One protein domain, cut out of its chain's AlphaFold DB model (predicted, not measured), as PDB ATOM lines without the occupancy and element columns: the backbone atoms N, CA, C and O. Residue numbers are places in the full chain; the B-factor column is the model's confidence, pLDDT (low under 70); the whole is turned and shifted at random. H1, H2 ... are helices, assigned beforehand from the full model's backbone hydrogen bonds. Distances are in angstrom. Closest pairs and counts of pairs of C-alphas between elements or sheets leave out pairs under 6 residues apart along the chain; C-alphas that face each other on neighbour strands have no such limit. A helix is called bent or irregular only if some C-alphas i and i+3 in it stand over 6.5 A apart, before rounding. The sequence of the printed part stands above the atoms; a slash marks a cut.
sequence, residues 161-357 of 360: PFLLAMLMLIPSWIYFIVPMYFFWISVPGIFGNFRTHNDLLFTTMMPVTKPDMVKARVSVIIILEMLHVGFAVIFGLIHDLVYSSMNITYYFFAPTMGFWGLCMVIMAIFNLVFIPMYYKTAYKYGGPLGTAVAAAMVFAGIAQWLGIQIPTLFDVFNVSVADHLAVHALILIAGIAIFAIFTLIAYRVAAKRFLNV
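This is residues 161 to 357 of the 360 residues of the protein "ABC-type multidrug transport system, ATPase component" of Paenibacillus sp. UNC496MF (UniProt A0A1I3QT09). A long bundle of helices makes a rod, with H5 in the middle and H2a, H4, H6 and H8 round it, running along the longest axis. H1 packs on H4 and H2a, H2b continues nearly straight from H2a, and the short helices H3 and H7 lie at opposite ends. The printed part has 197 residues with eight named helices, H1 to H8 in order, and no named strand; the class is all helix. The whole is compact, with a radius of gyration of the C-alphas of 18.3 A and spans of 59 by 28 by 25 A.

H1, residues 161 to 169, touches residues 224 to 239 alone of H4, residues 210 to 243; their closest C-alphas, of Ala 165 and Ala 232, are 4.6 A apart. H2, residues 177 to 196, was assigned as one helix by its hydrogen bonds but is bent, with C-alphas 184 and 187 6.8 A apart; its arms H2a, residues 177 to 184, and H2b, residues 187 to 196, stand at a shallow tilt of 14 degrees. H1 and H2a form a helical hairpin at a shallow tilt of 20 degrees. H3, residues 199 to 205, touches no helix. H4, H5, residues 257 to 278, and H8, residues 321 to 355, form a bundle, a group of helices side by side. H4 and H5, a helical hairpin, only just touch, with 3 pairs of C-alphas within 8 A. H5 and H8 touch and run the same way at a shallow tilt of 9 degrees; their closest C-alphas, of Gly 261 and Leu 332, are 3.7 A apart. H5 and H6, residues 286 to 309, form another helical hairpin, closest at the C-alphas of Phe 270 and Ala 292, 4.9 A apart. H6 and H7, residues 311 to 318, touch only at the corner, closest at the C-alphas of Gly 307 and Phe 314, 5.1 A apart. Every O i to N i+4 pair is within hydrogen-bond range in H2b, H3, H4, H6 and H7; the counts are 2 of 5 in H1, with 5 of 6 O i to N i+3 pairs, 2 of 4 in H2a, 17 of 18 in H5 and 29 of 31 in H8.

H1 begins at C-alpha 161, (46.189, -42.501, 43.339). H4 is 49.3 A long, H5 31.3 A and H6 34.2 A. H8 is 47.9 A long and irregular, with C-alphas 323 and 326 8.4 A apart, and ends at C-alpha 355, (55.986, -64.620, 23.426).

The C-alphas farthest apart, of Met 205 and Asn 247, are 59.5 A apart. The printed part has no cut, and the link from H4 to H5 is long, with 13 residues. The model's pLDDT is under 70 at 30 residues, among them 192 to 199, 244 to 251 and 318 to 323.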
ATOM      1  N   PRO A 161      47.598 -42.171  43.564       65.75
ATOM      2  CA  PRO A 161      46.189 -42.501  43.339       65.75
ATOM      3  C   PRO A 161      45.269 -41.855  44.385       65.75
ATOM      4  O   PRO A 161      44.275 -41.222  44.053       65.75
ATOM      5  N   PHE A 162      45.667 -41.898  45.658       76.12
ATOM      6  CA  PHE A 162      44.923 -41.259  46.742       76.12
ATOM      7  C   PHE A 162      44.864 -39.727  46.610       76.12
ATOM      8  O   PHE A 162      43.789 -39.144  46.723       76.12
ATOM      9  N   LEU A 163      45.999 -39.067  46.348       78.62
ATOM     10  CA  LEU A 163      46.049 -37.607  46.189       78.62
ATOM     11  C   LEU A 163      45.248 -37.130  44.980       78.62
ATOM     12  O   LEU A 163      44.553 -36.125  45.059       78.62
ATOM     13  N   LEU A 164      45.334 -37.848  43.862       79.00
ATOM     14  CA  LEU A 164      44.585 -37.513  42.657       79.00
ATOM     15  C   LEU A 164      43.086 -37.749  42.860       79.00
ATOM     16  O   LEU A 164      42.282 -36.976  42.352       79.00
ATOM     17  N   ALA A 165      42.702 -38.758  43.648       79.88
ATOM     18  CA  ALA A 165      41.310 -38.998  44.006       79.88
ATOM     19  C   ALA A 165      40.700 -37.868  44.864       79.88
ATOM     20  O   ALA A 165      39.505 -37.613  44.737       79.88
ATOM     21  N   MET A 166      41.494 -37.133  45.660       83.75
ATOM     22  CA  MET A 166      41.011 -35.959  46.417       83.75
ATOM     23  C   MET A 166      40.479 -34.833  45.526       83.75
ATOM     24  O   MET A 166      39.694 -34.016  45.999       83.75
ATOM     25  N   LEU A 167      40.859 -34.789  44.244       83.75
ATOM     26  CA  LEU A 167      40.321 -33.812  43.291       83.75
ATOM     27  C   LEU A 167      38.800 -33.950  43.103       83.75
ATOM     28  O   LEU A 167      38.167 -33.004  42.644       83.75
ATOM     29  N   MET A 168      38.204 -35.081  43.507       83.94
ATOM     30  CA  MET A 168      36.748 -35.252  43.572       83.94
ATOM     31  C   MET A 168      36.062 -34.299  44.562       83.94
ATOM     32  O   MET A 168      34.873 -34.063  44.418       83.94
ATOM     33  N   LEU A 169      36.785 -33.730  45.535       83.62
ATOM     34  CA  LEU A 169      36.227 -32.772  46.499       83.62
ATOM     35  C   LEU A 169      36.036 -31.364  45.923       83.62
ATOM     36  O   LEU A 169      35.466 -30.509  46.592       83.62
ATOM     37  N   ILE A 170      36.563 -31.083  44.728       83.38
ATOM     38  CA  ILE A 170      36.409 -29.771  44.103       83.38
ATOM     39  C   ILE A 170      35.006 -29.718  43.473       83.38
ATOM     40  O   ILE A 170      34.740 -30.490  42.547       83.38
ATOM     41  N   PRO A 171      34.101 -28.836  43.939       77.25
ATOM     42  CA  PRO A 171      32.752 -28.743  43.392       77.25
ATOM     43  C   PRO A 171      32.748 -28.252  41.948       77.25
ATOM     44  O   PRO A 171      33.544 -27.395  41.561       77.25
ATOM     45  N   SER A 172      31.833 -28.817  41.155       72.19
ATOM     46  CA  SER A 172      31.623 -28.494  39.736       72.19
ATOM     47  C   SER A 172      32.877 -28.644  38.862       72.19
ATOM     48  O   SER A 172      32.992 -28.014  37.808       72.19
ATOM     49  N   TRP A 173      33.820 -29.495  39.280       76.94
ATOM     50  CA  TRP A 173      35.017 -29.820  38.511       76.94
ATOM     51  C   TRP A 173      34.716 -30.817  37.381       76.94
ATOM     52  O   TRP A 173      33.728 -31.548  37.406       76.94
ATOM     53  N   ILE A 174      35.603 -30.899  36.384       82.81
ATOM     54  CA  ILE A 174      35.516 -31.918  35.329       82.81
ATOM     55  C   ILE A 174      36.002 -33.254  35.908       82.81
ATOM     56  O   ILE A 174      37.181 -33.611  35.807       82.81
ATOM     57  N   TYR A 175      35.098 -34.006  36.531       82.44
ATOM     58  CA  TYR A 175      35.449 -35.219  37.274       82.44
ATOM     59  C   TYR A 175      36.070 -36.327  36.413       82.44
ATOM     60  O   TYR A 175      36.874 -37.103  36.925       82.44
ATOM     61  N   PHE A 176      35.814 -36.369  35.098       83.00
ATOM     62  CA  PHE A 176      36.494 -37.304  34.185       83.00
ATOM     63  C   PHE A 176      38.017 -37.150  34.157       83.00
ATOM     64  O   PHE A 176      38.727 -38.103  33.833       83.00
ATOM     65  N   ILE A 177      38.541 -35.982  34.527       82.25
ATOM     66  CA  ILE A 177      39.985 -35.761  34.601       82.25
ATOM     67  C   ILE A 177      40.615 -36.590  35.740       82.25
ATOM     68  O   ILE A 177      41.775 -36.988  35.650       82.25
ATOM     69  N   VAL A 178      39.860 -36.921  36.792       81.19
ATOM     70  CA  VAL A 178      40.370 -37.667  37.953       81.19
ATOM     71  C   VAL A 178      40.859 -39.082  37.595       81.19
ATOM     72  O   VAL A 178      41.999 -39.414  37.941       81.19
ATOM     73  N   PRO A 179      40.087 -39.935  36.890       76.56
ATOM     74  CA  PRO A 179      40.617 -41.197  36.377       76.56
ATOM     75  C   PRO A 179      41.679 -40.983  35.287       76.56
ATOM     76  O   PRO A 179      42.625 -41.764  35.207       76.56
ATOM     77  N   MET A 180      41.611 -39.904  34.494       80.69
ATOM     78  CA  MET A 180      42.637 -39.613  33.478       80.69
ATOM     79  C   MET A 180      44.018 -39.333  34.084       80.69
ATOM     80  O   MET A 180      45.021 -39.787  33.534       80.69
ATOM     81  N   TYR A 181      44.103 -38.657  35.234       80.31
ATOM     82  CA  TYR A 181      45.390 -38.405  35.890       80.31
ATOM     83  C   TYR A 181      46.109 -39.687  36.314       80.31
ATOM     84  O   TYR A 181      47.340 -39.755  36.242       80.31
ATOM     85  N   PHE A 182      45.364 -40.724  36.699       78.75
ATOM     86  CA  PHE A 182      45.946 -42.035  36.969       78.75
ATOM     87  C   PHE A 182      46.641 -42.599  35.713       78.75
ATOM     88  O   PHE A 182      47.778 -43.077  35.786       78.75
ATOM     89  N   PHE A 183      46.024 -42.441  34.539       80.25
ATOM     90  CA  PHE A 183      46.611 -42.850  33.257       80.25
ATOM     91  C   PHE A 183      47.760 -41.958  32.790       80.25
ATOM     92  O   PHE A 183      48.700 -42.455  32.174       80.25
ATOM     93  N   TRP A 184      47.724 -40.656  33.077       77.12
ATOM     94  CA  TRP A 184      48.764 -39.709  32.653       77.12
ATOM     95  C   TRP A 184      50.008 -39.725  33.533       77.12
ATOM     96  O   TRP A 184      51.095 -39.396  33.060       77.12
ATOM     97  N   ILE A 185      49.866 -40.090  34.807       75.00
ATOM     98  CA  ILE A 185      50.932 -39.920  35.798       75.00
ATOM     99  C   ILE A 185      51.328 -41.259  36.420       75.00
ATOM    100  O   ILE A 185      52.511 -41.612  36.425       75.00
ATOM    101  N   SER A 186      50.365 -42.037  36.921       77.81
ATOM    102  CA  SER A 186      50.660 -43.255  37.683       77.81
ATOM    103  C   SER A 186      51.152 -44.396  36.791       77.81
ATOM    104  O   SER A 186      52.242 -44.920  37.029       77.81
ATOM    105  N   VAL A 187      50.415 -44.738  35.728       80.75
ATOM    106  CA  VAL A 187      50.820 -45.803  34.787       80.75
ATOM    107  C   VAL A 187      52.184 -45.505  34.132       80.75
ATOM    108  O   VAL A 187      53.078 -46.353  34.204       80.75
ATOM    109  N   PRO A 188      52.446 -44.308  33.577       75.25
ATOM    110  CA  PRO A 188      53.723 -43.994  32.927       75.25
ATOM    111  C   PRO A 188      54.897 -44.035  33.897       75.25
ATOM    112  O   PRO A 188      55.986 -44.477  33.535       75.25
ATOM    113  N   GLY A 189      54.669 -43.607  35.138       71.38
ATOM    114  CA  GLY A 189      55.657 -43.670  36.201       71.38
ATOM    115  C   GLY A 189      56.066 -45.102  36.559       71.38
ATOM    116  O   GLY A 189      57.257 -45.390  36.683       71.38
ATOM    117  N   ILE A 190      55.096 -46.018  36.649       76.38
ATOM    118  CA  ILE A 190      55.337 -47.443  36.921       76.38
ATOM    119  C   ILE A 190      56.167 -48.077  35.797       76.38
ATOM    120  O   ILE A 190      57.220 -48.663  36.050       76.38
ATOM    121  N   PHE A 191      55.740 -47.906  34.545       75.62
ATOM    122  CA  PHE A 191      56.436 -48.489  33.393       75.62
ATOM    123  C   PHE A 191      57.791 -47.833  33.114       75.62
ATOM    124  O   PHE A 191      58.733 -48.516  32.700       75.62
ATOM    125  N   GLY A 192      57.920 -46.535  33.396       69.06
ATOM    126  CA  GLY A 192      59.198 -45.835  33.392       69.06
ATOM    127  C   GLY A 192      60.188 -46.474  34.363       69.06
ATOM    128  O   GLY A 192      61.310 -46.783  33.964       69.06
ATOM    129  N   ASN A 193      59.758 -46.767  35.593       65.94
ATOM    130  CA  ASN A 193      60.607 -47.440  36.576       65.94
ATOM    131  C   ASN A 193      60.958 -48.876  36.189       65.94
ATOM    132  O   ASN A 193      62.107 -49.279  36.366       65.94
ATOM    133  N   PHE A 194      60.016 -49.657  35.653       69.88
ATOM    134  CA  PHE A 194      60.322 -51.016  35.193       69.88
ATOM    135  C   PHE A 194      61.418 -51.018  34.129       69.88
ATOM    136  O   PHE A 194      62.309 -51.867  34.157       69.88
ATOM    137  N   ARG A 195      61.393 -50.031  33.227       66.44
ATOM    138  CA  ARG A 195      62.448 -49.850  32.231       66.44
ATOM    139  C   ARG A 195      63.777 -49.449  32.871       66.44
ATOM    140  O   ARG A 195      64.794 -50.034  32.527       66.44
ATOM    141  N   THR A 196      63.799 -48.470  33.778       61.53
ATOM    142  CA  THR A 196      65.065 -47.986  34.367       61.53
ATOM    143  C   THR A 196      65.763 -49.027  35.235       61.53
ATOM    144  O   THR A 196      66.982 -48.982  35.355       61.53
ATOM    145  N   HIS A 197      65.011 -49.949  35.836       62.59
ATOM    146  CA  HIS A 197      65.564 -51.015  36.674       62.59
ATOM    147  C   HIS A 197      65.851 -52.307  35.897       62.59
ATOM    148  O   HIS A 197      66.231 -53.297  36.512       62.59
ATOM    149  N   ASN A 198      65.659 -52.323  34.569       63.47
ATOM    150  CA  ASN A 198      65.742 -53.539  33.749       63.47
ATOM    151  C   ASN A 198      64.925 -54.706  34.333       63.47
ATOM    152  O   ASN A 198      65.305 -55.870  34.221       63.47
ATOM    153  N   ASP A 199      63.776 -54.399  34.940       68.88
ATOM    154  CA  ASP A 199      62.954 -55.361  35.683       68.88
ATOM    155  C   ASP A 199      62.548 -56.559  34.811       68.88
ATOM    156  O   ASP A 199      62.492 -57.699  35.266       68.88
ATOM    157  N   LEU A 200      62.314 -56.305  33.518       70.06
ATOM    158  CA  LEU A 200      61.965 -57.334  32.542       70.06
ATOM    159  C   LEU A 200      63.089 -58.356  32.339       70.06
ATOM    160  O   LEU A 200      62.797 -59.546  32.321       70.06
ATOM    161  N   LEU A 201      64.338 -57.890  32.252       63.44
ATOM    162  CA  LEU A 201      65.522 -58.733  32.101       63.44
ATOM    163  C   LEU A 201      65.694 -59.630  33.337       63.44
ATOM    164  O   LEU A 201      65.774 -60.851  33.213       63.44
ATOM    165  N   PHE A 202      65.660 -59.040  34.537       54.44
ATOM    166  CA  PHE A 202      65.734 -59.788  35.799       54.44
ATOM    167  C   PHE A 202      64.617 -60.822  35.932       54.44
ATOM    168  O   PHE A 202      64.873 -61.975  36.273       54.44
ATOM    169  N   THR A 203      63.380 -60.434  35.621       58.50
ATOM    170  CA  THR A 203      62.230 -61.334  35.737       58.50
ATOM    171  C   THR A 203      62.326 -62.504  34.760       58.50
ATOM    172  O   THR A 203      61.951 -63.614  35.120       58.50
ATOM    173  N   THR A 204      62.897 -62.310  33.568       64.38
ATOM    174  CA  THR A 204      63.125 -63.424  32.634       64.38
ATOM    175  C   THR A 204      64.226 -64.397  33.025       64.38
ATOM    176  O   THR A 204      64.228 -65.514  32.518       64.38
ATOM    177  N   MET A 205      65.141 -64.017  33.921       64.31
ATOM    178  CA  MET A 205      66.125 -64.956  34.473       64.31
ATOM    179  C   MET A 205      65.529 -65.849  35.569       64.31
ATOM    180  O   MET A 205      66.128 -66.856  35.941       64.31
ATOM    181  N   MET A 206      64.367 -65.480  36.115       55.94
ATOM    182  CA  MET A 206      63.659 -66.287  37.105       55.94
ATOM    183  C   MET A 206      62.915 -67.451  36.428       55.94
ATOM    184  O   MET A 206      62.560 -67.347  35.255       55.94
ATOM    185  N   PRO A 207      62.622 -68.551  37.151       70.31
ATOM    186  CA  PRO A 207      61.892 -69.703  36.614       70.31
ATOM    187  C   PRO A 207      60.386 -69.404  36.468       70.31
ATOM    188  O   PRO A 207      59.542 -70.050  37.086       70.31
ATOM    189  N   VAL A 208      60.042 -68.384  35.680       77.06
ATOM    190  CA  VAL A 208      58.674 -67.916  35.419       77.06
ATOM    191  C   VAL A 208      58.445 -67.786  33.916       77.06
ATOM    192  O   VAL A 208      59.345 -67.419  33.161       77.06
ATOM    193  N   THR A 209      57.234 -68.093  33.451       82.38
ATOM    194  CA  THR A 209      56.934 -68.031  32.016       82.38
ATOM    195  C   THR A 209      56.647 -66.596  31.565       82.38
ATOM    196  O   THR A 209      56.124 -65.778  32.324       82.38
ATOM    197  N   LYS A 210      56.925 -66.276  30.291       80.81
ATOM    198  CA  LYS A 210      56.587 -64.968  29.696       80.81
ATOM    199  C   LYS A 210      55.104 -64.576  29.913       80.81
ATOM    200  O   LYS A 210      54.855 -63.436  30.306       80.81
ATOM    201  N   PRO A 211      54.106 -65.465  29.717       84.69
ATOM    202  CA  PRO A 211      52.710 -65.163  30.044       84.69
ATOM    203  C   PRO A 211      52.458 -64.850  31.526       84.69
ATOM    204  O   PRO A 211      51.693 -63.929  31.816       84.69
ATOM    205  N   ASP A 212      53.115 -65.548  32.457       82.69
ATOM    206  CA  ASP A 212      52.971 -65.277  33.896       82.69
ATOM    207  C   ASP A 212      53.516 -63.897  34.273       82.69
ATOM    208  O   ASP A 212      52.929 -63.198  35.102       82.69
ATOM    209  N   MET A 213      54.581 -63.447  33.605       81.31
ATOM    210  CA  MET A 213      55.108 -62.088  33.767       81.31
ATOM    211  C   MET A 213      54.098 -61.027  33.324       81.31
ATOM    212  O   MET A 213      53.879 -60.035  34.027       81.31
ATOM    213  N   VAL A 214      53.456 -61.246  32.170       88.12
ATOM    214  CA  VAL A 214      52.394 -60.365  31.663       88.12
ATOM    215  C   VAL A 214      51.231 -60.351  32.647       88.12
ATOM    216  O   VAL A 214      50.764 -59.274  33.016       88.12
ATOM    217  N   LYS A 215      50.805 -61.528  33.120       87.12
ATOM    218  CA  LYS A 215      49.722 -61.678  34.094       87.12
ATOM    219  C   LYS A 215      50.012 -60.887  35.364       87.12
ATOM    220  O   LYS A 215      49.196 -60.056  35.740       87.12
ATOM    221  N   ALA A 216      51.179 -61.082  35.979       81.56
ATOM    222  CA  ALA A 216      51.547 -60.415  37.226       81.56
ATOM    223  C   ALA A 216      51.510 -58.886  37.091       81.56
ATOM    224  O   ALA A 216      50.894 -58.197  37.904       81.56
ATOM    225  N   ARG A 217      52.111 -58.346  36.026       84.44
ATOM    226  CA  ARG A 217      52.147 -56.896  35.790       84.44
ATOM    227  C   ARG A 217      50.774 -56.321  35.457       84.44
ATOM    228  O   ARG A 217      50.424 -55.268  35.980       84.44
ATOM    229  N   VAL A 218      49.988 -57.007  34.627       88.88
ATOM    230  CA  VAL A 218      48.612 -56.590  34.311       88.88
ATOM    231  C   VAL A 218      47.738 -56.625  35.566       88.88
ATOM    232  O   VAL A 218      47.007 -55.673  35.813       88.88
ATOM    233  N   SER A 219      47.871 -57.645  36.418       83.62
ATOM    234  CA  SER A 219      47.168 -57.700  37.703       83.62
ATOM    235  C   SER A 219      47.517 -56.521  38.613       83.62
ATOM    236  O   SER A 219      46.616 -55.954  39.221       83.62
ATOM    237  N   VAL A 220      48.788 -56.107  38.681       82.00
ATOM    238  CA  VAL A 220      49.190 -54.927  39.469       82.00
ATOM    239  C   VAL A 220      48.524 -53.649  38.951       82.00
ATOM    240  O   VAL A 220      48.047 -52.857  39.761       82.00
ATOM    241  N   ILE A 221      48.455 -53.457  37.630       86.62
ATOM    242  CA  ILE A 221      47.777 -52.296  37.026       86.62
ATOM    243  C   ILE A 221      46.303 -52.288  37.425       86.62
ATOM    244  O   ILE A 221      45.838 -51.296  37.975       86.62
ATOM    245  N   ILE A 222      45.608 -53.413  37.244       88.94
ATOM    246  CA  ILE A 222      44.181 -53.539  37.564       88.94
ATOM    247  C   ILE A 222      43.928 -53.275  39.050       88.94
ATOM    248  O   ILE A 222      43.004 -52.551  39.399       88.94
ATOM    249  N   ILE A 223      44.754 -53.831  39.945       85.75
ATOM    250  CA  ILE A 223      44.622 -53.597  41.390       85.75
ATOM    251  C   ILE A 223      44.743 -52.103  41.704       85.75
ATOM    252  O   ILE A 223      43.960 -51.580  42.496       85.75
ATOM    253  N   LEU A 224      45.704 -51.410  41.088       82.88
ATOM    254  CA  LEU A 224      45.898 -49.976  41.293       82.88
ATOM    255  C   LEU A 224      44.762 -49.138  40.690       82.88
ATOM    256  O   LEU A 224      44.355 -48.166  41.321       82.88
ATOM    257  N   GLU A 225      44.219 -49.525  39.536       89.19
ATOM    258  CA  GLU A 225      43.035 -48.896  38.929       89.19
ATOM    259  C   GLU A 225      41.810 -49.031  39.835       89.19
ATOM    260  O   GLU A 225      41.145 -48.039  40.136       89.19
ATOM    261  N   MET A 226      41.538 -50.243  40.331       89.50
ATOM    262  CA  MET A 226      40.414 -50.499  41.237       89.50
ATOM    263  C   MET A 226      40.571 -49.754  42.559       89.50
ATOM    264  O   MET A 226      39.601 -49.222  43.091       89.50
ATOM    265  N   LEU A 227      41.794 -49.676  43.081       85.12
ATOM    266  CA  LEU A 227      42.098 -48.920  44.289       85.12
ATOM    267  C   LEU A 227      41.930 -47.407  44.068       85.12
ATOM    268  O   LEU A 227      41.383 -46.732  44.939       85.12
ATOM    269  N   HIS A 228      42.337 -46.879  42.908       86.44
ATOM    270  CA  HIS A 228      42.121 -45.476  42.536       86.44
ATOM    271  C   HIS A 228      40.633 -45.140  42.456       86.44
ATOM    272  O   HIS A 228      40.185 -44.182  43.084       86.44
ATOM    273  N   VAL A 229      39.851 -45.962  41.749       88.75
ATOM    274  CA  VAL A 229      38.395 -45.781  41.664       88.75
ATOM    275  C   VAL A 229      37.740 -45.925  43.030       88.75
ATOM    276  O   VAL A 229      36.903 -45.100  43.376       88.75
ATOM    277  N   GLY A 230      38.151 -46.899  43.843       88.25
ATOM    278  CA  GLY A 230      37.638 -47.064  45.201       88.25
ATOM    279  C   GLY A 230      37.836 -45.811  46.058       88.25
ATOM    280  O   GLY A 230      36.893 -45.352  46.700       88.25
ATOM    281  N   PHE A 231      39.027 -45.203  46.023       87.38
ATOM    282  CA  PHE A 231      39.255 -43.930  46.712       87.38
ATOM    283  C   PHE A 231      38.442 -42.786  46.116       87.38
ATOM    284  O   PHE A 231      37.874 -41.997  46.867       87.38
ATOM    285  N   ALA A 232      38.358 -42.698  44.792       86.88
ATOM    286  CA  ALA A 232      37.607 -41.645  44.127       86.88
ATOM    287  C   ALA A 232      36.099 -41.733  44.447       86.88
ATOM    288  O   ALA A 232      35.481 -40.700  44.686       86.88
ATOM    289  N   VAL A 233      35.532 -42.941  44.557       88.25
ATOM    290  CA  VAL A 233      34.150 -43.172  45.015       88.25
ATOM    291  C   VAL A 233      33.968 -42.691  46.452       88.25
ATOM    292  O   VAL A 233      33.009 -41.980  46.731       88.25
ATOM    293  N   ILE A 234      34.894 -43.018  47.361       88.25
ATOM    294  CA  ILE A 234      34.837 -42.541  48.754       88.25
ATOM    295  C   ILE A 234      34.844 -41.008  48.801       88.25
ATOM    296  O   ILE A 234      34.029 -40.419  49.508       88.25
ATOM    297  N   PHE A 235      35.726 -40.355  48.040       86.81
ATOM    298  CA  PHE A 235      35.757 -38.893  47.982       86.81
ATOM    299  C   PHE A 235      34.517 -38.299  47.310       86.81
ATOM    300  O   PHE A 235      34.067 -37.252  47.759       86.81
ATOM    301  N   GLY A 236      33.928 -38.970  46.316       83.56
ATOM    302  CA  GLY A 236      32.639 -38.588  45.734       83.56
ATOM    303  C   GLY A 236      31.490 -38.655  46.748       83.56
ATOM    304  O   GLY A 236      30.699 -37.727  46.842       83.56
ATOM    305  N   LEU A 237      31.445 -39.691  47.591       84.06
ATOM    306  CA  LEU A 237      30.447 -39.793  48.665       84.06
ATOM    307  C   LEU A 237      30.637 -38.717  49.744       84.06
ATOM    308  O   LEU A 237      29.663 -38.169  50.255       84.06
ATOM    309  N   ILE A 238      31.888 -38.407  50.101       84.62
ATOM    310  CA  ILE A 238      32.202 -37.305  51.026       84.62
ATOM    311  C   ILE A 238      31.795 -35.968  50.405       84.62
ATOM    312  O   ILE A 238      31.236 -35.124  51.098       84.62
ATOM    313  N   HIS A 239      32.067 -35.783  49.114       83.31
ATOM    314  CA  HIS A 239      31.665 -34.606  48.357       83.31
ATOM    315  C   HIS A 239      30.147 -34.404  48.430       83.31
ATOM    316  O   HIS A 239      29.699 -33.343  48.861       83.31
ATOM    317  N   ASP A 240      29.362 -35.442  48.138       77.81
ATOM    318  CA  ASP A 240      27.900 -35.378  48.242       77.81
ATOM    319  C   ASP A 240      27.445 -35.057  49.675       77.81
ATOM    320  O   ASP A 240      26.593 -34.195  49.871       77.81
ATOM    321  N   LEU A 241      28.059 -35.665  50.698       81.81
ATOM    322  CA  LEU A 241      27.736 -35.386  52.104       81.81
ATOM    323  C   LEU A 241      28.004 -33.924  52.501       81.81
ATOM    324  O   LEU A 241      27.218 -33.330  53.238       81.81
ATOM    325  N   VAL A 242      29.119 -33.353  52.045       82.69
ATOM    326  CA  VAL A 242      29.536 -31.985  52.390       82.69
ATOM    327  C   VAL A 242      28.697 -30.947  51.646       82.69
ATOM    328  O   VAL A 242      28.331 -29.926  52.227       82.69
ATOM    329  N   TYR A 243      28.380 -31.204  50.377       78.19
ATOM    330  CA  TYR A 243      27.774 -30.216  49.488       78.19
ATOM    331  C   TYR A 243      26.270 -30.408  49.244       78.19
ATOM    332  O   TYR A 243      25.651 -29.538  48.629       78.19
ATOM    333  N   SER A 244      25.646 -31.468  49.776       69.62
ATOM    334  CA  SER A 244      24.195 -31.707  49.665       69.62
ATOM    335  C   SER A 244      23.335 -30.556  50.209       69.62
ATOM    336  O   SER A 244      22.181 -30.431  49.808       69.62
ATOM    337  N   SER A 245      23.862 -29.712  51.100       62.06
ATOM    338  CA  SER A 245      23.154 -28.552  51.662       62.06
ATOM    339  C   SER A 245      23.332 -27.254  50.858       62.06
ATOM    340  O   SER A 245      22.662 -26.267  51.154       62.06
ATOM    341  N   MET A 246      24.216 -27.232  49.851       62.81
ATOM    342  CA  MET A 246      24.666 -26.000  49.180       62.81
ATOM    343  C   MET A 246      24.049 -25.747  47.790       62.81
ATOM    344  O   MET A 246      24.452 -24.798  47.127       62.81
ATOM    345  N   ASN A 247      23.068 -26.549  47.355       63.69
ATOM    346  CA  ASN A 247      22.339 -26.407  46.079       63.69
ATOM    347  C   ASN A 247      23.250 -26.069  44.872       63.69
ATOM    348  O   ASN A 247      23.032 -25.098  44.146       63.69
ATOM    349  N   ILE A 248      24.322 -26.851  44.703       67.25
ATOM    350  CA  ILE A 248      25.350 -26.623  43.680       67.25
ATOM    351  C   ILE A 248      24.829 -27.032  42.301       67.25
ATOM    352  O   ILE A 248      24.404 -28.167  42.099       67.25
ATOM    353  N   THR A 249      24.929 -26.128  41.328       64.94
ATOM    354  CA  THR A 249      24.660 -26.426  39.918       64.94
ATOM    355  C   THR A 249      25.851 -27.136  39.279       64.94
ATOM    356  O   THR A 249      26.956 -26.590  39.169       64.94
ATOM    357  N   TYR A 250      25.621 -28.363  38.819       67.88
ATOM    358  CA  TYR A 250      26.593 -29.132  38.054       67.88
ATOM    359  C   TYR A 250      26.472 -28.811  36.561       67.88
ATOM    360  O   TYR A 250      25.455 -29.086  35.933       67.88
ATOM    361  N   TYR A 251      27.532 -28.240  35.985       66.69
ATOM    362  CA  TYR A 251      27.661 -28.064  34.529       66.69
ATOM    363  C   TYR A 251      28.233 -29.313  33.830       66.69
ATOM    364  O   TYR A 251      28.092 -29.472  32.620       66.69
ATOM    365  N   PHE A 252      28.870 -30.206  34.593       73.75
ATOM    366  CA  PHE A 252      29.459 -31.472  34.147       73.75
ATOM    367  C   PHE A 252      28.864 -32.629  34.952       73.75
ATOM    368  O   PHE A 252      28.257 -32.385  35.987       73.75
ATOM    369  N   PHE A 253      29.051 -33.878  34.510       77.81
ATOM    370  CA  PHE A 253      28.429 -35.030  35.170       77.81
ATOM    371  C   PHE A 253      28.763 -35.101  36.661       77.81
ATOM    372  O   PHE A 253      29.936 -35.172  37.026       77.81
ATOM    373  N   ALA A 254      27.734 -35.141  37.506       78.19
ATOM    374  CA  ALA A 254      27.882 -35.365  38.939       78.19
ATOM    375  C   ALA A 254      28.466 -36.770  39.240       78.19
ATOM    376  O   ALA A 254      28.307 -37.686  38.420       78.19
ATOM    377  N   PRO A 255      29.110 -36.983  40.411       79.06
ATOM    378  CA  PRO A 255      29.769 -38.241  40.799       79.06
ATOM    379  C   PRO A 255      28.791 -39.392  41.146       79.06
ATOM    380  O   PRO A 255      28.959 -40.119  42.124       79.06
ATOM    381  N   THR A 256      27.778 -39.599  40.306       83.44
ATOM    382  CA  THR A 256      26.728 -40.617  40.443       83.44
ATOM    383  C   THR A 256      27.214 -42.022  40.065       83.44
ATOM    384  O   THR A 256      28.245 -42.204  39.414       83.44
ATOM    385  N   MET A 257      26.432 -43.057  40.392       84.25
ATOM    386  CA  MET A 257      26.737 -44.450  40.010       84.25
ATOM    387  C   MET A 257      26.952 -44.621  38.493       84.25
ATOM    388  O   MET A 257      27.861 -45.332  38.068       84.25
ATOM    389  N   GLY A 258      26.166 -43.917  37.672       85.00
ATOM    390  CA  GLY A 258      26.309 -43.925  36.213       85.00
ATOM    391  C   GLY A 258      27.642 -43.332  35.748       85.00
ATOM    392  O   GLY A 258      28.280 -43.882  34.849       85.00
ATOM    393  N   PHE A 259      28.110 -42.254  36.389       88.12
ATOM    394  CA  PHE A 259      29.418 -41.658  36.104       88.12
ATOM    395  C   PHE A 259      30.558 -42.650  36.380       88.12
ATOM    396  O   PHE A 259      31.470 -42.795  35.561       88.12
ATOM    397  N   TRP A 260      30.476 -43.410  37.475       89.38
ATOM    398  CA  TRP A 260      31.446 -44.469  37.771       89.38
ATOM    399  C   TRP A 260      31.427 -45.594  36.728       89.38
ATOM    400  O   TRP A 260      32.487 -46.110  36.370       89.38
ATOM    401  N   GLY A 261      30.256 -45.918  36.168       89.12
ATOM    402  CA  GLY A 261      30.132 -46.828  35.027       89.12
ATOM    403  C   GLY A 261      30.878 -46.334  33.785       89.12
ATOM    404  O   GLY A 261      31.657 -47.082  33.193       89.12
ATOM    405  N   LEU A 262      30.724 -45.055  33.432       90.88
ATOM    406  CA  LEU A 262      31.470 -44.436  32.328       90.88
ATOM    407  C   LEU A 262      32.980 -44.396  32.599       90.88
ATOM    408  O   LEU A 262      33.773 -44.652  31.690       90.88
ATOM    409  N   CYS A 263      33.388 -44.147  33.846       91.12
ATOM    410  CA  CYS A 263      34.793 -44.227  34.243       91.12
ATOM    411  C   CYS A 263      35.366 -45.622  33.977       91.12
ATOM    412  O   CYS A 263      36.431 -45.719  33.371       91.12
ATOM    413  N   MET A 264      34.649 -46.694  34.338       92.88
ATOM    414  CA  MET A 264      35.076 -48.075  34.056       92.88
ATOM    415  C   MET A 264      35.284 -48.327  32.557       92.88
ATOM    416  O   MET A 264      36.273 -48.958  32.178       92.88
ATOM    417  N   VAL A 265      34.419 -47.784  31.694       93.94
ATOM    418  CA  VAL A 265      34.570 -47.889  30.232       93.94
ATOM    419  C   VAL A 265      35.823 -47.157  29.738       93.94
ATOM    420  O   VAL A 265      36.567 -47.704  28.924       93.94
ATOM    421  N   ILE A 266      36.112 -45.961  30.260       93.25
ATOM    422  CA  ILE A 266      37.342 -45.217  29.931       93.25
ATOM    423  C   ILE A 266      38.580 -46.057  30.266       93.25
ATOM    424  O   ILE A 266      39.485 -46.186  29.435       93.25
ATOM    425  N   MET A 267      38.606 -46.670  31.453       91.88
ATOM    426  CA  MET A 267      39.719 -47.535  31.861       91.88
ATOM    427  C   MET A 267      39.824 -48.782  30.973       91.88
ATOM    428  O   MET A 267      40.919 -49.199  30.601       91.88
ATOM    429  N   ALA A 268      38.683 -49.350  30.574       93.94
ATOM    430  CA  ALA A 268      38.614 -50.499  29.679       93.94
ATOM    431  C   ALA A 268      39.260 -50.201  28.317       93.94
ATOM    432  O   ALA A 268      40.064 -50.992  27.818       93.94
ATOM    433  N   ILE A 269      38.933 -49.042  27.733       94.00
ATOM    434  CA  ILE A 269      39.498 -48.566  26.463       94.00
ATOM    435  C   ILE A 269      41.006 -48.352  26.606       94.00
ATOM    436  O   ILE A 269      41.776 -48.819  25.762       94.00
ATOM    437  N   PHE A 270      41.435 -47.698  27.689       93.44
ATOM    438  CA  PHE A 270      42.853 -47.498  27.972       93.44
ATOM    439  C   PHE A 270      43.602 -48.836  28.023       93.44
ATOM    440  O   PHE A 270      44.581 -49.018  27.295       93.44
ATOM    441  N   ASN A 271      43.111 -49.802  28.804       93.50
ATOM    442  CA  ASN A 271      43.729 -51.120  28.950       93.50
ATOM    443  C   ASN A 271      43.786 -51.893  27.630       93.50
ATOM    444  O   ASN A 271      44.821 -52.487  27.310       93.50
ATOM    445  N   LEU A 272      42.710 -51.842  26.841       95.00
ATOM    446  CA  LEU A 272      42.621 -52.504  25.540       95.00
ATOM    447  C   LEU A 272      43.664 -51.996  24.538       95.00
ATOM    448  O   LEU A 272      44.179 -52.781  23.741       95.00
ATOM    449  N   VAL A 273      44.001 -50.708  24.582       93.19
ATOM    450  CA  VAL A 273      44.991 -50.111  23.673       93.19
ATOM    451  C   VAL A 273      46.405 -50.238  24.242       93.19
ATOM    452  O   VAL A 273      47.316 -50.714  23.556       93.19
ATOM    453  N   PHE A 274      46.594 -49.847  25.503       92.44
ATOM    454  CA  PHE A 274      47.907 -49.722  26.126       92.44
ATOM    455  C   PHE A 274      48.599 -51.075  26.296       92.44
ATOM    456  O   PHE A 274      49.721 -51.260  25.814       92.44
ATOM    457  N   ILE A 275      47.936 -52.034  26.953       91.69
ATOM    458  CA  ILE A 275      48.558 -53.298  27.368       91.69
ATOM    459  C   ILE A 275      49.052 -54.087  26.138       91.69
ATOM    460  O   ILE A 275      50.241 -54.427  26.087       91.69
ATOM    461  N   PRO A 276      48.242 -54.326  25.086       91.94
ATOM    462  CA  PRO A 276      48.706 -55.065  23.915       91.94
ATOM    463  C   PRO A 276      49.804 -54.348  23.137       91.94
ATOM    464  O   PRO A 276      50.635 -55.006  22.502       91.94
ATOM    465  N   MET A 277      49.782 -53.015  23.096       90.50
ATOM    466  CA  MET A 277      50.762 -52.247  22.332       90.50
ATOM    467  C   MET A 277      52.099 -52.154  23.073       90.50
ATOM    468  O   MET A 277      53.148 -52.294  22.441       90.50
ATOM    469  N   TYR A 278      52.082 -52.028  24.403       88.94
ATOM    470  CA  TYR A 278      53.288 -52.099  25.226       88.94
ATOM    471  C   TYR A 278      53.993 -53.448  25.053       88.94
ATOM    472  O   TYR A 278      55.163 -53.486  24.667       88.94
ATOM    473  N   TYR A 279      53.273 -54.561  25.219       87.94
ATOM    474  CA  TYR A 279      53.846 -55.910  25.112       87.94
ATOM    475  C   TYR A 279      54.206 -56.349  23.683       87.94
ATOM    476  O   TYR A 279      54.744 -57.436  23.500       87.94
ATOM    477  N   LYS A 280      53.979 -55.500  22.669       86.75
ATOM    478  CA  LYS A 280      54.547 -55.689  21.323       86.75
ATOM    479  C   LYS A 280      56.054 -55.397  21.281       86.75
ATOM    480  O   LYS A 280      56.748 -55.952  20.443       86.75
ATOM    481  N   THR A 281      56.547 -54.508  22.145       79.44
ATOM    482  CA  THR A 281      57.975 -54.131  22.192       79.44
ATOM    483  C   THR A 281      58.608 -54.347  23.562       79.44
ATOM    484  O   THR A 281      59.827 -54.398  23.655       79.44
ATOM    485  N   ALA A 282      57.796 -54.404  24.623       72.38
ATOM    486  CA  ALA A 282      58.146 -54.559  26.037       72.38
ATOM    487  C   ALA A 282      59.163 -53.546  26.620       72.38
ATOM    488  O   ALA A 282      59.415 -53.544  27.823       72.38
ATOM    489  N   TYR A 283      59.680 -52.630  25.797       69.50
ATOM    490  CA  TYR A 283      60.659 -51.603  26.163       69.50
ATOM    491  C   TYR A 283      60.168 -50.177  25.890       69.50
ATOM    492  O   TYR A 283      60.495 -49.244  26.631       69.50
ATOM    493  N   LYS A 284      59.374 -49.972  24.830       79.88
ATOM    494  CA  LYS A 284      58.891 -48.645  24.421       79.88
ATOM    495  C   LYS A 284      57.458 -48.439  24.911       79.88
ATOM    496  O   LYS A 284      56.517 -48.861  24.254       79.88
ATOM    497  N   TYR A 285      57.291 -47.762  26.049       80.12
ATOM    498  CA  TYR A 285      55.961 -47.475  26.612       80.12
ATOM    499  C   TYR A 285      55.353 -46.139  26.154       80.12
ATOM    500  O   TYR A 285      54.140 -45.988  26.218       80.12
ATOM    501  N   GLY A 286      56.156 -45.189  25.654       82.88
ATOM    502  CA  GLY A 286      55.689 -43.833  25.320       82.88
ATOM    503  C   GLY A 286      54.632 -43.769  24.206       82.88
ATOM    504  O   GLY A 286      53.583 -43.167  24.395       82.88
ATOM    505  N   GLY A 287      54.868 -44.429  23.065       85.75
ATOM    506  CA  GLY A 287      53.892 -44.500  21.962       85.75
ATOM    507  C   GLY A 287      52.588 -45.233  22.332       85.75
ATOM    508  O   GLY A 287      51.505 -44.677  22.129       85.75
ATOM    509  N   PRO A 288      52.666 -46.439  22.932       89.19
ATOM    510  CA  PRO A 288      51.506 -47.131  23.505       89.19
ATOM    511  C   PRO A 288      50.694 -46.278  24.472       89.19
ATOM    512  O   PRO A 288      49.468 -46.278  24.428       89.19
ATOM    513  N   LEU A 289      51.377 -45.530  25.336       88.44
ATOM    514  CA  LEU A 289      50.728 -44.653  26.295       88.44
ATOM    515  C   LEU A 289      49.983 -43.512  25.604       88.44
ATOM    516  O   LEU A 289      48.806 -43.314  25.880       88.44
ATOM    517  N   GLY A 290      50.649 -42.777  24.707       88.00
ATOM    518  CA  GLY A 290      50.040 -41.629  24.031       88.00
ATOM    519  C   GLY A 290      48.788 -42.014  23.241       88.00
ATOM    520  O   GLY A 290      47.774 -41.328  23.315       88.00
ATOM    521  N   THR A 291      48.827 -43.159  22.556       90.81
ATOM    522  CA  THR A 291      47.671 -43.680  21.805       90.81
ATOM    523  C   THR A 291      46.519 -44.107  22.715       90.81
ATOM    524  O   THR A 291      45.371 -43.761  22.441       90.81
ATOM    525  N   ALA A 292      46.801 -44.804  23.819       91.12
ATOM    526  CA  ALA A 292      45.773 -45.221  24.772       91.12
ATOM    527  C   ALA A 292      45.131 -44.034  25.501       91.12
ATOM    528  O   ALA A 292      43.912 -43.989  25.665       91.12
ATOM    529  N   VAL A 293      45.943 -43.047  25.888       90.00
ATOM    530  CA  VAL A 293      45.476 -41.790  26.475       90.00
ATOM    531  C   VAL A 293      44.573 -41.037  25.504       90.00
ATOM    532  O   VAL A 293      43.483 -40.631  25.897       90.00
ATOM    533  N   ALA A 294      44.990 -40.880  24.246       91.38
ATOM    534  CA  ALA A 294      44.188 -40.194  23.239       91.38
ATOM    535  C   ALA A 294      42.835 -40.893  23.024       91.38
ATOM    536  O   ALA A 294      41.803 -40.229  23.011       91.38
ATOM    537  N   ALA A 295      42.820 -42.228  22.939       92.88
ATOM    538  CA  ALA A 295      41.582 -42.997  22.804       92.88
ATOM    539  C   ALA A 295      40.632 -42.791  23.999       92.88
ATOM    540  O   ALA A 295      39.438 -42.549  23.816       92.88
ATOM    541  N   ALA A 296      41.170 -42.831  25.220       91.00
ATOM    542  CA  ALA A 296      40.411 -42.594  26.443       91.00
ATOM    543  C   ALA A 296      39.871 -41.149  26.532       91.00
ATOM    544  O   ALA A 296      38.718 -40.950  26.914       91.00
ATOM    545  N   MET A 297      40.661 -40.149  26.117       90.44
ATOM    546  CA  MET A 297      40.239 -38.742  26.061       90.44
ATOM    547  C   MET A 297      39.128 -38.505  25.041       90.44
ATOM    548  O   MET A 297      38.175 -37.791  25.339       90.44
ATOM    549  N   VAL A 298      39.236 -39.101  23.849       93.62
ATOM    550  CA  VAL A 298      38.206 -38.988  22.808       93.62
ATOM    551  C   VAL A 298      36.878 -39.532  23.326       93.62
ATOM    552  O   VAL A 298      35.859 -38.859  23.199       93.62
ATOM    553  N   PHE A 299      36.888 -40.695  23.983       92.81
ATOM    554  CA  PHE A 299      35.676 -41.234  24.594       92.81
ATOM    555  C   PHE A 299      35.120 -40.311  25.685       92.81
ATOM    556  O   PHE A 299      33.934 -39.993  25.653       92.81
ATOM    557  N   ALA A 300      35.957 -39.850  26.621       89.12
ATOM    558  CA  ALA A 300      35.518 -38.968  27.704       89.12
ATOM    559  C   ALA A 300      34.926 -37.652  27.169       89.12
ATOM    560  O   ALA A 300      33.875 -37.214  27.632       89.12
ATOM    561  N   GLY A 301      35.559 -37.057  26.154       88.69
ATOM    562  CA  GLY A 301      35.086 -35.841  25.496       88.69
ATOM    563  C   GLY A 301      33.756 -36.041  24.770       88.69
ATOM    564  O   GLY A 301      32.853 -35.227  24.935       88.69
ATOM    565  N   ILE A 302      33.599 -37.144  24.027       90.75
ATOM    566  CA  ILE A 302      32.338 -37.479  23.348       90.75
ATOM    567  C   ILE A 302      31.229 -37.741  24.369       90.75
ATOM    568  O   ILE A 302      30.139 -37.192  24.230       90.75
ATOM    569  N   ALA A 303      31.498 -38.535  25.408       88.62
ATOM    570  CA  ALA A 303      30.523 -38.833  26.455       88.62
ATOM    571  C   ALA A 303      30.062 -37.553  27.166       88.62
ATOM    572  O   ALA A 303      28.864 -37.347  27.353       88.62
ATOM    573  N   GLN A 304      31.004 -36.667  27.502       86.38
ATOM    574  CA  GLN A 304      30.701 -35.379  28.119       86.38
ATOM    575  C   GLN A 304      29.904 -34.464  27.182       86.38
ATOM    576  O   GLN A 304      28.941 -33.838  27.612       86.38
ATOM    577  N   TRP A 305      30.285 -34.391  25.906       87.69
ATOM    578  CA  TRP A 305      29.592 -33.574  24.913       87.69
ATOM    579  C   TRP A 305      28.153 -34.052  24.686       87.69
ATOM    580  O   TRP A 305      27.230 -33.241  24.734       87.69
ATOM    581  N   LEU A 306      27.943 -35.363  24.531       86.81
ATOM    582  CA  LEU A 306      26.607 -35.955  24.408       86.81
ATOM    583  C   LEU A 306      25.755 -35.708  25.656       86.81
ATOM    584  O   LEU A 306      24.574 -35.396  25.528       86.81
ATOM    585  N   GLY A 307      26.356 -35.793  26.846       82.62
ATOM    586  CA  GLY A 307      25.683 -35.491  28.109       82.62
ATOM    587  C   GLY A 307      25.221 -34.044  28.245       82.62
ATOM    588  O   GLY A 307      24.255 -33.791  28.949       82.62
ATOM    589  N   ILE A 308      25.886 -33.102  27.570       82.38
ATOM    590  CA  ILE A 308      25.505 -31.683  27.563       82.38
ATOM    591  C   ILE A 308      24.460 -31.397  26.475       82.38
ATOM    592  O   ILE A 308      23.545 -30.612  26.695       82.38
ATOM    593  N   GLN A 309      24.600 -32.001  25.293       86.50
ATOM    594  CA  GLN A 309      23.746 -31.697  24.139       86.50
ATOM    595  C   GLN A 309      22.380 -32.378  24.186       86.50
ATOM    596  O   GLN A 309      21.425 -31.853  23.620       86.50
ATOM    597  N   ILE A 310      22.285 -33.556  24.804       85.69
ATOM    598  CA  ILE A 310      21.058 -34.351  24.814       85.69
ATOM    599  C   ILE A 310      20.325 -34.107  26.142       85.69
ATOM    600  O   ILE A 310      20.794 -34.604  27.168       85.69
ATOM    601  N   PRO A 311      19.163 -33.419  26.149       79.25
ATOM    602  CA  PRO A 311      18.458 -33.053  27.382       79.25
ATOM    603  C   PRO A 311      18.118 -34.258  28.261       79.25
ATOM    604  O   PRO A 311      18.336 -34.232  29.462       79.25
ATOM    605  N   THR A 312      17.700 -35.374  27.657       77.62
ATOM    606  CA  THR A 312      17.373 -36.600  28.401       77.62
ATOM    607  C   THR A 312      18.585 -37.217  29.101       77.62
ATOM    608  O   THR A 312      18.443 -37.801  30.167       77.62
ATOM    609  N   LEU A 313      19.783 -37.123  28.511       78.00
ATOM    610  CA  LEU A 313      21.020 -37.592  29.148       78.00
ATOM    611  C   LEU A 313      21.494 -36.601  30.209       78.00
ATOM    612  O   LEU A 313      21.979 -37.024  31.255       78.00
ATOM    613  N   PHE A 314      21.335 -35.303  29.956       77.56
ATOM    614  CA  PHE A 314      21.627 -34.268  30.938       77.56
ATOM    615  C   PHE A 314      20.793 -34.470  32.209       77.56
ATOM    616  O   PHE A 314      21.353 -34.507  33.304       77.56
ATOM    617  N   ASP A 315      19.487 -34.697  32.054       74.38
ATOM    618  CA  ASP A 315      18.564 -34.918  33.166       74.38
ATOM    619  C   ASP A 315      18.911 -36.192  33.939       74.38
ATOM    620  O   ASP A 315      19.020 -36.157  35.162       74.38
ATOM    621  N   VAL A 316      19.201 -37.294  33.237       77.19
ATOM    622  CA  VAL A 316      19.601 -38.553  33.884       77.19
ATOM    623  C   VAL A 316      20.829 -38.363  34.772       77.19
ATOM    624  O   VAL A 316      20.858 -38.903  35.865       77.19
ATOM    625  N   PHE A 317      21.849 -37.613  34.353       74.12
ATOM    626  CA  PHE A 317      23.087 -37.521  35.133       74.12
ATOM    627  C   PHE A 317      23.168 -36.340  36.113       74.12
ATOM    628  O   PHE A 317      24.017 -36.393  37.008       74.12
ATOM    629  N   ASN A 318      22.338 -35.301  35.958       69.44
ATOM    630  CA  ASN A 318      22.414 -34.069  36.758       69.44
ATOM    631  C   ASN A 318      21.154 -33.767  37.592       69.44
ATOM    632  O   ASN A 318      21.227 -32.924  38.487       69.44
ATOM    633  N   VAL A 319      20.022 -34.433  37.338       62.59
ATOM    634  CA  VAL A 319      18.785 -34.305  38.131       62.59
ATOM    635  C   VAL A 319      18.678 -35.479  39.120       62.59
ATOM    636  O   VAL A 319      19.329 -36.506  38.951       62.59
ATOM    637  N   SER A 320      17.925 -35.280  40.210       58.56
ATOM    638  CA  SER A 320      17.743 -36.176  41.367       58.56
ATOM    639  C   SER A 320      18.022 -37.668  41.108       58.56
ATOM    640  O   SER A 320      17.284 -38.354  40.401       58.56
ATOM    641  N   VAL A 321      19.047 -38.200  41.786       58.16
ATOM    642  CA  VAL A 321      19.491 -39.609  41.709       58.16
ATOM    643  C   VAL A 321      18.364 -40.608  42.020       58.16
ATOM    644  O   VAL A 321      18.408 -41.755  41.571       58.16
ATOM    645  N   ALA A 322      17.345 -40.189  42.778       58.19
ATOM    646  CA  ALA A 322      16.230 -41.042  43.181       58.19
ATOM    647  C   ALA A 322      15.326 -41.459  42.007       58.19
ATOM    648  O   ALA A 322      14.846 -42.592  42.000       58.19
ATOM    649  N   ASP A 323      15.149 -40.604  40.994       62.59
ATOM    650  CA  ASP A 323      14.197 -40.854  39.901       62.59
ATOM    651  C   ASP A 323      14.766 -41.779  38.811       62.59
ATOM    652  O   ASP A 323      14.025 -42.449  38.091       62.59
ATOM    653  N   HIS A 324      16.097 -41.882  38.719       76.19
ATOM    654  CA  HIS A 324      16.780 -42.642  37.666       76.19
ATOM    655  C   HIS A 324      17.688 -43.766  38.174       76.19
ATOM    656  O   HIS A 324      18.424 -44.362  37.384       76.19
ATOM    657  N   LEU A 325      17.611 -44.127  39.460       80.38
ATOM    658  CA  LEU A 325      18.507 -45.093  40.114       80.38
ATOM    659  C   LEU A 325      18.741 -46.386  39.305       80.38
ATOM    660  O   LEU A 325      19.878 -46.847  39.183       80.38
ATOM    661  N   ALA A 326      17.685 -46.946  38.703       84.25
ATOM    662  CA  ALA A 326      17.766 -48.159  37.886       84.25
ATOM    663  C   ALA A 326      18.665 -47.993  36.645       84.25
ATOM    664  O   ALA A 326      19.438 -48.891  36.310       84.25
ATOM    665  N   VAL A 327      18.608 -46.832  35.987       86.12
ATOM    666  CA  VAL A 327      19.420 -46.520  34.803       86.12
ATOM    667  C   VAL A 327      20.890 -46.363  35.195       86.12
ATOM    668  O   VAL A 327      21.756 -46.954  34.552       86.12
ATOM    669  N   HIS A 328      21.190 -45.655  36.291       86.50
ATOM    670  CA  HIS A 328      22.574 -45.520  36.766       86.50
ATOM    671  C   HIS A 328      23.179 -46.863  37.185       86.50
ATOM    672  O   HIS A 328      24.344 -47.128  36.882       86.50
ATOM    673  N   ALA A 329      22.400 -47.721  37.850       87.19
ATOM    674  CA  ALA A 329      22.840 -49.061  38.221       87.19
ATOM    675  C   ALA A 329      23.141 -49.918  36.981       87.19
ATOM    676  O   ALA A 329      24.167 -50.599  36.935       87.19
ATOM    677  N   LEU A 330      22.302 -49.836  35.943       90.81
ATOM    678  CA  LEU A 330      22.513 -50.558  34.687       90.81
ATOM    679  C   LEU A 330      23.774 -50.078  33.955       90.81
ATOM    680  O   LEU A 330      24.566 -50.905  33.502       90.81
ATOM    681  N   ILE A 331      24.007 -48.762  33.901       91.00
ATOM    682  CA  ILE A 331      25.230 -48.175  33.323       91.00
ATOM    683  C   ILE A 331      26.473 -48.630  34.100       91.00
ATOM    684  O   ILE A 331      27.487 -48.975  33.491       91.00
ATOM    685  N   LEU A 332      26.404 -48.683  35.434       92.31
ATOM    686  CA  LEU A 332      27.502 -49.161  36.271       92.31
ATOM    687  C   LEU A 332      27.820 -50.640  36.017       92.31
ATOM    688  O   LEU A 332      28.982 -50.987  35.797       92.31
ATOM    689  N   ILE A 333      26.800 -51.502  35.997       93.69
ATOM    690  CA  ILE A 333      26.962 -52.941  35.730       93.69
ATOM    691  C   ILE A 333      27.549 -53.162  34.332       93.69
ATOM    692  O   ILE A 333      28.509 -53.923  34.181       93.69
ATOM    693  N   ALA A 334      27.024 -52.461  33.322       94.50
ATOM    694  CA  ALA A 334      27.546 -52.520  31.962       94.50
ATOM    695  C   ALA A 334      29.013 -52.062  31.901       94.50
ATOM    696  O   ALA A 334      29.842 -52.737  31.292       94.50
ATOM    697  N   GLY A 335      29.357 -50.967  32.584       93.56
ATOM    698  CA  GLY A 335      30.728 -50.462  32.667       93.56
ATOM    699  C   GLY A 335      31.700 -51.463  33.294       93.56
ATOM    700  O   GLY A 335      32.772 -51.708  32.735       93.56
ATOM    701  N   ILE A 336      31.317 -52.101  34.404       93.94
ATOM    702  CA  ILE A 336      32.124 -53.142  35.066       93.94
ATOM    703  C   ILE A 336      32.317 -54.353  34.142       93.94
ATOM    704  O   ILE A 336      33.432 -54.870  34.023       93.94
ATOM    705  N   ALA A 337      31.257 -54.791  33.456       95.75
ATOM    706  CA  ALA A 337      31.334 -55.904  32.514       95.75
ATOM    707  C   ALA A 337      32.269 -55.588  31.334       95.75
ATOM    708  O   ALA A 337      33.142 -56.396  31.007       95.75
ATOM    709  N   ILE A 338      32.147 -54.393  30.743       96.06
ATOM    710  CA  ILE A 338      33.030 -53.919  29.667       96.06
ATOM    711  C   ILE A 338      34.481 -53.882  30.150       96.06
ATOM    712  O   ILE A 338      35.360 -54.411  29.468       96.06
ATOM    713  N   PHE A 339      34.733 -53.334  31.343       95.19
ATOM    714  CA  PHE A 339      36.065 -53.298  31.939       95.19
ATOM    715  C   PHE A 339      36.674 -54.693  32.089       95.19
ATOM    716  O   PHE A 339      37.801 -54.919  31.635       95.19
ATOM    717  N   ALA A 340      35.930 -55.644  32.653       94.31
ATOM    718  CA  ALA A 340      36.402 -57.013  32.830       94.31
ATOM    719  C   ALA A 340      36.702 -57.698  31.485       94.31
ATOM    720  O   ALA A 340      37.779 -58.276  31.309       94.31
ATOM    721  N   ILE A 341      35.786 -57.599  30.515       96.06
ATOM    722  CA  ILE A 341      35.918 -58.243  29.201       96.06
ATOM    723  C   ILE A 341      37.097 -57.652  28.424       96.06
ATOM    724  O   ILE A 341      37.963 -58.395  27.955       96.06
ATOM    725  N   PHE A 342      37.166 -56.326  28.300       96.25
ATOM    726  CA  PHE A 342      38.203 -55.663  27.506       96.25
ATOM    727  C   PHE A 342      39.582 -55.863  28.120       96.25
ATOM    728  O   PHE A 342      40.534 -56.145  27.396       96.25
ATOM    729  N   THR A 343      39.687 -55.809  29.447       93.25
ATOM    730  CA  THR A 343      40.949 -56.069  30.147       93.25
ATOM    731  C   THR A 343      41.404 -57.519  29.958       93.25
ATOM    732  O   THR A 343      42.589 -57.777  29.735       93.25
ATOM    733  N   LEU A 344      40.477 -58.481  29.963       94.06
ATOM    734  CA  LEU A 344      40.793 -59.888  29.713       94.06
ATOM    735  C   LEU A 344      41.242 -60.130  28.263       94.06
ATOM    736  O   LEU A 344      42.195 -60.880  28.028       94.06
ATOM    737  N   ILE A 345      40.611 -59.462  27.293       95.31
ATOM    738  CA  ILE A 345      41.056 -59.460  25.891       95.31
ATOM    739  C   ILE A 345      42.457 -58.847  25.785       95.31
ATOM    740  O   ILE A 345      43.347 -59.456  25.187       95.31
ATOM    741  N   ALA A 346      42.676 -57.688  26.406       93.69
ATOM    742  CA  ALA A 346      43.955 -56.987  26.409       93.69
ATOM    743  C   ALA A 346      45.085 -57.878  26.944       93.69
ATOM    744  O   ALA A 346      46.124 -58.023  26.295       93.69
ATOM    745  N   TYR A 347      44.844 -58.547  28.075       94.19
ATOM    746  CA  TYR A 347      45.754 -59.531  28.655       94.19
ATOM    747  C   TYR A 347      46.070 -60.671  27.677       94.19
ATOM    748  O   TYR A 347      47.244 -60.956  27.432       94.19
ATOM    749  N   ARG A 348      45.052 -61.306  27.081       93.31
ATOM    750  CA  ARG A 348      45.251 -62.435  26.150       93.31
ATOM    751  C   ARG A 348      46.083 -62.032  24.932       93.31
ATOM    752  O   ARG A 348      47.003 -62.755  24.545       93.31
ATOM    753  N   VAL A 349      45.794 -60.870  24.343       93.69
ATOM    754  CA  VAL A 349      46.551 -60.351  23.194       93.69
ATOM    755  C   VAL A 349      47.986 -60.014  23.600       93.69
ATOM    756  O   VAL A 349      48.920 -60.344  22.868       93.69
ATOM    757  N   ALA A 350      48.180 -59.395  24.763       91.75
ATOM    758  CA  ALA A 350      49.500 -59.052  25.276       91.75
ATOM    759  C   ALA A 350      50.359 -60.284  25.572       91.75
ATOM    760  O   ALA A 350      51.508 -60.325  25.143       91.75
ATOM    761  N   ALA A 351      49.794 -61.308  26.218       91.06
ATOM    762  CA  ALA A 351      50.482 -62.570  26.477       91.06
ATOM    763  C   ALA A 351      50.946 -63.226  25.169       91.06
ATOM    764  O   ALA A 351      52.106 -63.615  25.056       91.06
ATOM    765  N   LYS A 352      50.079 -63.261  24.145       91.06
ATOM    766  CA  LYS A 352      50.427 -63.800  22.821       91.06
ATOM    767  C   LYS A 352      51.519 -62.984  22.122       91.06
ATOM    768  O   LYS A 352      52.424 -63.563  21.532       91.06
ATOM    769  N   ARG A 353      51.448 -61.649  22.179       89.62
ATOM    770  CA  ARG A 353      52.458 -60.762  21.572       89.62
ATOM    771  C   ARG A 353      53.813 -60.883  22.258       89.62
ATOM    772  O   ARG A 353      54.826 -60.926  21.569       89.62
ATOM    773  N   PHE A 354      53.822 -60.979  23.584       88.81
ATOM    774  CA  PHE A 354      55.048 -60.998  24.374       88.81
ATOM    775  C   PHE A 354      55.888 -62.266  24.157       88.81
ATOM    776  O   PHE A 354      57.112 -62.211  24.257       88.81
ATOM    777  N   LEU A 355      55.265 -63.392  23.790       85.81
ATOM    778  CA  LEU A 355      55.986 -64.620  23.426       85.81
ATOM    779  C   LEU A 355      57.018 -64.376  22.316       85.81
ATOM    780  O   LEU A 355      58.152 -64.841  22.435       85.81
ATOM    781  N   ASN A 356      56.646 -63.572  21.320       83.38
ATOM    782  CA  ASN A 356      57.453 -63.271  20.137       83.38
ATOM    783  C   ASN A 356      58.469 -62.138  20.360       83.38
ATOM    784  O   ASN A 356      59.160 -61.750  19.423       83.38
ATOM    785  N   VAL A 357      58.533 -61.557  21.562       82.31
ATOM    786  CA  VAL A 357      59.489 -60.488  21.869       82.31
ATOM    787  C   VAL A 357      60.825 -61.111  22.250       82.31
ATOM    788  O   VAL A 357      60.921 -61.817  23.259       82.31
TER     789      VAL A 357